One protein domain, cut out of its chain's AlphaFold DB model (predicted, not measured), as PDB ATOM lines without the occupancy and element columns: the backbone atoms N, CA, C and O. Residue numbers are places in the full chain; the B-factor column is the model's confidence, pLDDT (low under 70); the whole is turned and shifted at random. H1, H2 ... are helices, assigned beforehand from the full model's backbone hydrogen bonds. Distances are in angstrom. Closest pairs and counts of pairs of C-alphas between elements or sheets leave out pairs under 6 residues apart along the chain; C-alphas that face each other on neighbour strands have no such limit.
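Overview. This is residues 66 to 115 of the 120 residues of the protein "Cytochrome_C7 domain-containing protein" of Bryobacterales bacterium (UniProt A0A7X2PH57). Three short helices are set along an open, winding chain: H3, the longest, lies toward one end of the longest axis, and H1 and H2 are separate from it and from each other. Between H2 and H3 a long loop, residues 80 to 95, runs out to the opposite end of that axis and comes back, and after H3 a tail, residues 106 to 115, turns back past that helix. The printed part has 50 residues with three named helices, in the order H1, H2, H3 along the chain, and no named strand; the class is all helix, though named elements hold 20 of the 50 residues. The whole is loose, with a radius of gyration of the C-alphas of 12.4 A, and elongated, spanning 37 by 22 by 17 A.

Along the chain. H3, residues 96 to 105, has 10 residues and measures 14.2 A from first to last C-alpha. It begins at C-alpha 96, (9.156, 45.051, -31.442), and ends at C-alpha 105, (9.292, 37.694, -43.562). H2 is residues 75 to 79, five residues and 5.9 A. H1, at the beginning of the printed part, is residues 66 to 70, five residues and 6.1 A, with C-alpha 66 at (19.269, 53.965, -45.306). Shorter helical runs are residues 82 to 84 and 112 to 114.

Arrangement. H3 touches no helix. H2 and H3 are apart, and so are H1 and H3. H1 and H2 are also apart, but only just, with their closest approach 8.3 A. The z coordinate falls from the first to the last C-alpha of H3 and of H1, and rises from the first to the last C-alpha of H2. In H1, H2 and H3 every pair of O i and N i+4 is within hydrogen-bond range. No two of the helices form a hairpin.

Size, cuts and confidence. The two C-alphas farthest apart are those of Glu 86, in the link from H2 to H3, and Leu 111, after H3, at 37.3 A. The C-alphas of Ala 66 and Cys 115, the first and last printed, are 14.0 A apart. The link from H1 to H2 is tight, with 4 residues between them. The link from H2 to H3 is long, with 16 residues whose C-alphas lie 8 to 22 A from the mean of all C-alphas. The printed part runs from residue 66 to residue 115 of a chain of 120 residues and has no cut. The mean pLDDT of the printed part is 91.9, and no printed residue is under 70.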
ATOM      1  N   ALA A  66      18.354  54.382 -44.244       89.12
ATOM      2  CA  ALA A  66      19.269  53.965 -45.306       89.12
ATOM      3  C   ALA A  66      19.252  52.448 -45.508       89.12
ATOM      4  O   ALA A  66      19.040  51.996 -46.629       89.12
ATOM      5  N   ARG A  67      19.378  51.669 -44.422       91.25
ATOM      6  CA  ARG A  67      19.358  50.197 -44.486       91.25
ATOM      7  C   ARG A  67      18.042  49.663 -45.048       91.25
ATOM      8  O   ARG A  67      18.040  48.749 -45.864       91.25
ATOM      9  N   HIS A  68      16.916  50.250 -44.642       92.19
ATOM     10  CA  HIS A  68      15.605  49.840 -45.147       92.19
ATOM     11  C   HIS A  68      15.412  50.248 -46.614       92.19
ATOM     12  O   HIS A  68      14.868  49.483 -47.405       92.19
ATOM     13  N   LYS A  69      15.914  51.415 -47.024       90.12
ATOM     14  CA  LYS A  69      15.892  51.825 -48.430       90.12
ATOM     15  C   LYS A  69      16.757  50.907 -49.304       90.12
ATOM     16  O   LYS A  69      16.329  50.537 -50.392       90.12
ATOM     17  N   GLU A  70      17.944  50.525 -48.837       91.19
ATOM     18  CA  GLU A  70      18.838  49.586 -49.533       91.19
ATOM     19  C   GLU A  70      18.188  48.206 -49.705       91.19
ATOM     20  O   GLU A  70      18.247  47.620 -50.785       91.19
ATOM     21  N   ALA A  71      17.445  47.753 -48.691       93.44
ATOM     22  CA  ALA A  71      16.600  46.562 -48.756       93.44
ATOM     23  C   ALA A  71      15.335  46.730 -49.631       93.44
ATOM     24  O   ALA A  71      14.475  45.847 -49.639       93.44
ATOM     25  N   ARG A  72      15.209  47.843 -50.370       93.31
ATOM     26  CA  ARG A  72      14.081  48.175 -51.259       93.31
ATOM     27  C   ARG A  72      12.731  48.190 -50.534       93.31
ATOM     28  O   ARG A  72      11.721  47.730 -51.062       93.31
ATOM     29  N   ILE A  73      12.723  48.697 -49.300       93.12
ATOM     30  CA  ILE A  73      11.486  48.966 -48.567       93.12
ATOM     31  C   ILE A  73      10.926  50.308 -49.018       93.12
ATOM     32  O   ILE A  73      11.543  51.354 -48.805       93.12
ATOM     33  N   GLU A  74       9.733  50.280 -49.602       91.75
ATOM     34  CA  GLU A  74       9.057  51.496 -50.046       91.75
ATOM     35  C   GLU A  74       8.518  52.295 -48.854       91.75
ATOM     36  O   GLU A  74       8.010  51.729 -47.882       91.75
ATOM     37  N   CYS A  75       8.547  53.631 -48.944       90.75
ATOM     38  CA  CYS A  75       8.096  54.523 -47.866       90.75
ATOM     39  C   CYS A  75       6.672  54.189 -47.392       90.75
ATOM     40  O   CYS A  75       6.383  54.208 -46.194       90.75
ATOM     41  N   ALA A  76       5.788  53.858 -48.339       91.12
ATOM     42  CA  ALA A  76       4.389  53.542 -48.078       91.12
ATOM     43  C   ALA A  76       4.195  52.227 -47.305       91.12
ATOM     44  O   ALA A  76       3.186  52.088 -46.618       91.12
ATOM     45  N   GLN A  77       5.159  51.296 -47.336       91.69
ATOM     46  CA  GLN A  77       5.072  50.060 -46.547       91.69
ATOM     47  C   GLN A  77       5.122  50.333 -45.037       91.69
ATOM     48  O   GLN A  77       4.568  49.555 -44.271       91.69
ATOM     49  N   CYS A  78       5.745  51.440 -44.614       90.44
ATOM     50  CA  CYS A  78       5.818  51.842 -43.205       90.44
ATOM     51  C   CYS A  78       4.930  53.052 -42.881       90.44
ATOM     52  O   CYS A  78       4.361  53.123 -41.795       90.44
ATOM     53  N   HIS A  79       4.813  54.019 -43.795       90.69
ATOM     54  CA  HIS A  79       4.086  55.270 -43.554       90.69
ATOM     55  C   HIS A  79       2.659  55.286 -44.117       90.69
ATOM     56  O   HIS A  79       1.919  56.230 -43.839       90.69
ATOM     57  N   GLY A  80       2.259  54.254 -44.865       91.94
ATOM     58  CA  GLY A  80       0.960  54.190 -45.530       91.94
ATOM     59  C   GLY A  80       0.851  55.131 -46.739       91.94
ATOM     60  O   GLY A  80       1.851  55.704 -47.186       91.94
ATOM     61  N   PRO A  81      -0.366  55.319 -47.281       93.12
ATOM     62  CA  PRO A  81      -0.619  56.179 -48.435       93.12
ATOM     63  C   PRO A  81      -0.633  57.661 -48.022       93.12
ATOM     64  O   PRO A  81      -1.665  58.322 -48.043       93.12
ATOM     65  N   VAL A  82       0.525  58.194 -47.617       90.81
ATOM     66  CA  VAL A  82       0.686  59.568 -47.092       90.81
ATOM     67  C   VAL A  82       0.086  60.633 -48.016       90.81
ATOM     68  O   VAL A  82      -0.477  61.608 -47.530       90.81
ATOM     69  N   MET A  83       0.168  60.436 -49.334       88.00
ATOM     70  CA  MET A  83      -0.350  61.382 -50.330       88.00
ATOM     71  C   MET A  83      -1.879  61.516 -50.317       88.00
ATOM     72  O   MET A  83      -2.400  62.529 -50.769       88.00
ATOM     73  N   GLU A  84      -2.595  60.525 -49.787       91.00
ATOM     74  CA  GLU A  84      -4.062  60.503 -49.711       91.00
ATOM     75  C   GLU A  84      -4.582  60.991 -48.348       91.00
ATOM     76  O   GLU A  84      -5.785  60.966 -48.084       91.00
ATOM     77  N   ARG A  85      -3.689  61.391 -47.433       89.00
ATOM     78  CA  ARG A  85      -4.051  61.782 -46.067       89.00
ATOM     79  C   ARG A  85      -4.101  63.298 -45.924       89.00
ATOM     80  O   ARG A  85      -3.109  63.981 -46.145       89.00
ATOM     81  N   GLU A  86      -5.224  63.809 -45.425       88.38
ATOM     82  CA  GLU A  86      -5.328  65.204 -44.972       88.38
ATOM     83  C   GLU A  86      -4.517  65.436 -43.685       88.38
ATOM     84  O   GLU A  86      -3.849  66.455 -43.522       88.38
ATOM     85  N   LYS A  87      -4.545  64.457 -42.771       86.56
ATOM     86  CA  LYS A  87      -3.767  64.451 -41.528       86.56
ATOM     87  C   LYS A  87      -2.976  63.158 -41.417       86.56
ATOM     88  O   LYS A  87      -3.514  62.067 -41.605       86.56
ATOM     89  N   LEU A  88      -1.694  63.286 -41.087       89.19
ATOM     90  CA  LEU A  88      -0.834  62.131 -40.875       89.19
ATOM     91  C   LEU A  88      -1.245  61.399 -39.600       89.19
ATOM     92  O   LEU A  88      -1.526  62.010 -38.573       89.19
ATOM     93  N   ARG A  89      -1.226  60.071 -39.667       89.88
ATOM     94  CA  ARG A  89      -1.457  59.185 -38.529       89.88
ATOM     95  C   ARG A  89      -0.467  58.037 -38.561       89.88
ATOM     96  O   ARG A  89       0.161  57.762 -39.584       89.88
ATOM     97  N   ARG A  90      -0.345  57.355 -37.430       89.62
ATOM     98  CA  ARG A  90       0.413  56.116 -37.361       89.62
ATOM     99  C   ARG A  90      -0.371  55.036 -38.111       89.62
ATOM    100  O   ARG A  90      -1.524  54.774 -37.779       89.62
ATOM    101  N   GLU A  91       0.237  54.464 -39.144       90.56
ATOM    102  CA  GLU A  91      -0.362  53.391 -39.947       90.56
ATOM    103  C   GLU A  91      -0.119  52.035 -39.279       90.56
ATOM    104  O   GLU A  91      -1.030  51.222 -39.192       90.56
ATOM    105  N   PHE A  92       1.072  51.844 -38.698       85.12
ATOM    106  CA  PHE A  92       1.444  50.611 -38.004       85.12
ATOM    107  C   PHE A  92       1.890  50.867 -36.566       85.12
ATOM    108  O   PHE A  92       2.566  51.864 -36.290       85.12
ATOM    109  N   PRO A  93       1.569  49.962 -35.627       89.12
ATOM    110  CA  PRO A  93       2.057  50.070 -34.264       89.12
ATOM    111  C   PRO A  93       3.588  49.958 -34.240       89.12
ATOM    112  O   PRO A  93       4.169  49.050 -34.835       89.12
ATOM    113  N   LEU A  94       4.243  50.874 -33.526       88.94
ATOM    114  CA  LEU A  94       5.693  50.865 -33.318       88.94
ATOM    115  C   LEU A  94       6.046  49.898 -32.185       88.94
ATOM    116  O   LEU A  94       6.327  50.313 -31.064       88.94
ATOM    117  N   THR A  95       5.955  48.600 -32.467       92.12
ATOM    118  CA  THR A  95       6.263  47.537 -31.504       92.12
ATOM    119  C   THR A  95       7.398  46.670 -32.019       92.12
ATOM    120  O   THR A  95       7.560  46.508 -33.228       92.12
ATOM    121  N   MET A  96       8.138  46.047 -31.099       93.62
ATOM    122  CA  MET A  96       9.156  45.051 -31.442       93.62
ATOM    123  C   MET A  96       8.578  43.938 -32.327       93.62
ATOM    124  O   MET A  96       9.225  43.529 -33.286       93.62
ATOM    125  N   LYS A  97       7.338  43.498 -32.062       94.19
ATOM    126  CA  LYS A  97       6.655  42.486 -32.874       94.19
ATOM    127  C   LYS A  97       6.531  42.919 -34.337       94.19
ATOM    128  O   LYS A  97       6.895  42.146 -35.211       94.19
ATOM    129  N   THR A  98       6.109  44.157 -34.598       93.69
ATOM    130  CA  THR A  98       6.012  44.703 -35.965       93.69
ATOM    131  C   THR A  98       7.351  44.621 -36.701       93.69
ATOM    132  O   THR A  98       7.407  44.184 -37.850       93.69
ATOM    133  N   CYS A  99       8.439  45.015 -36.032       93.75
ATOM    134  CA  CYS A  99       9.781  44.991 -36.609       93.75
ATOM    135  C   CYS A  99      10.252  43.554 -36.872       93.75
ATOM    136  O   CYS A  99      10.660  43.232 -37.985       93.75
ATOM    137  N   VAL A 100      10.145  42.681 -35.868       95.81
ATOM    138  CA  VAL A 100      10.601  41.287 -35.934       95.81
ATOM    139  C   VAL A 100       9.810  40.484 -36.962       95.81
ATOM    140  O   VAL A 100      10.410  39.714 -37.706       95.81
ATOM    141  N   ASP A 101       8.492  40.662 -37.046       95.81
ATOM    142  CA  ASP A 101       7.664  39.966 -38.036       95.81
ATOM    143  C   ASP A 101       8.061  40.369 -39.464       95.81
ATOM    144  O   ASP A 101       8.257  39.505 -40.320       95.81
ATOM    145  N   CYS A 102       8.258  41.671 -39.708       95.56
ATOM    146  CA  CYS A 102       8.733  42.170 -41.001       95.56
ATOM    147  C   CYS A 102      10.131  41.623 -41.328       95.56
ATOM    148  O   CYS A 102      10.350  41.115 -42.428       95.56
ATOM    149  N   HIS A 103      11.057  41.654 -40.366       96.44
ATOM    150  CA  HIS A 103      12.410  41.128 -40.549       96.44
ATOM    151  C   HIS A 103      12.400  39.626 -40.854       96.44
ATOM    152  O   HIS A 103      13.053  39.205 -41.802       96.44
ATOM    153  N   ARG A 104      11.604  38.826 -40.129       96.94
ATOM    154  CA  ARG A 104      11.442  37.383 -40.390       96.94
ATOM    155  C   ARG A 104      10.901  37.108 -41.786       96.94
ATOM    156  O   ARG A 104      11.439  36.252 -42.475       96.94
ATOM    157  N   SER A 105       9.885  37.857 -42.223       96.19
ATOM    158  CA  SER A 105       9.292  37.694 -43.562       96.19
ATOM    159  C   SER A 105      10.264  37.986 -44.710       96.19
ATOM    160  O   SER A 105       9.998  37.626 -45.852       96.19
ATOM    161  N   ARG A 106      11.381  38.655 -44.406       95.25
ATOM    162  CA  ARG A 106      12.423  39.052 -45.355       95.25
ATOM    163  C   ARG A 106      13.787  38.453 -45.029       95.25
ATOM    164  O   ARG A 106      14.787  38.941 -45.547       95.25
ATOM    165  N   GLU A 107      13.827  37.451 -44.151       96.00
ATOM    166  CA  GLU A 107      15.055  36.748 -43.757       96.00
ATOM    167  C   GLU A 107      16.164  37.699 -43.253       96.00
ATOM    168  O   GLU A 107      17.359  37.445 -43.388       96.00
ATOM    169  N   ALA A 108      15.766  38.823 -42.651       94.88
ATOM    170  CA  ALA A 108      16.668  39.821 -42.096       94.88
ATOM    171  C   ALA A 108      17.039  39.500 -40.640       94.88
ATOM    172  O   ALA A 108      16.352  38.759 -39.936       94.88
ATOM    173  N   THR A 109      18.127  40.112 -40.161       93.69
ATOM    174  CA  THR A 109      18.592  39.924 -38.780       93.69
ATOM    175  C   THR A 109      17.522  40.307 -37.757       93.69
ATOM    176  O   THR A 109      16.900  41.364 -37.848       93.69
ATOM    177  N   VAL A 110      17.341  39.454 -36.752       94.69
ATOM    178  CA  VAL A 110      16.481  39.692 -35.580       94.69
ATOM    179  C   VAL A 110      17.289  39.694 -34.284       94.69
ATOM    180  O   VAL A 110      16.732  39.543 -33.198       94.69
ATOM    181  N   LEU A 111      18.616  39.830 -34.394       93.06
ATOM    182  CA  LEU A 111      19.490  39.934 -33.232       93.06
ATOM    183  C   LEU A 111      19.151  41.198 -32.444       93.06
ATOM    184  O   LEU A 111      18.966  42.268 -33.020       93.06
ATOM    185  N   CYS A 112      19.112  41.081 -31.119       90.62
ATOM    186  CA  CYS A 112      18.727  42.174 -30.230       90.62
ATOM    187  C   CYS A 112      19.579  43.435 -30.473       90.62
ATOM    188  O   CYS A 112      19.047  44.536 -30.596       90.62
ATOM    189  N   ASN A 113      20.894  43.267 -30.642       90.06
ATOM    190  CA  ASN A 113      21.847  44.358 -30.874       90.06
ATOM    191  C   ASN A 113      21.763  44.980 -32.278       90.06
ATOM    192  O   ASN A 113      22.413  45.987 -32.537       90.06
ATOM    193  N   ALA A 114      20.977  44.405 -33.194       89.00
ATOM    194  CA  ALA A 114      20.721  45.024 -34.490       89.00
ATOM    195  C   ALA A 114      19.744  46.206 -34.380       89.00
ATOM    196  O   ALA A 114      19.718  47.061 -35.266       89.00
ATOM    197  N   CYS A 115      18.940  46.247 -33.313       90.56
ATOM    198  CA  CYS A 115      17.921  47.272 -33.090       90.56
ATOM    199  C   CYS A 115      18.067  47.986 -31.746       90.56
ATOM    200  O   CYS A 115      17.528  49.075 -31.605       90.56
TER     201      CYS A 115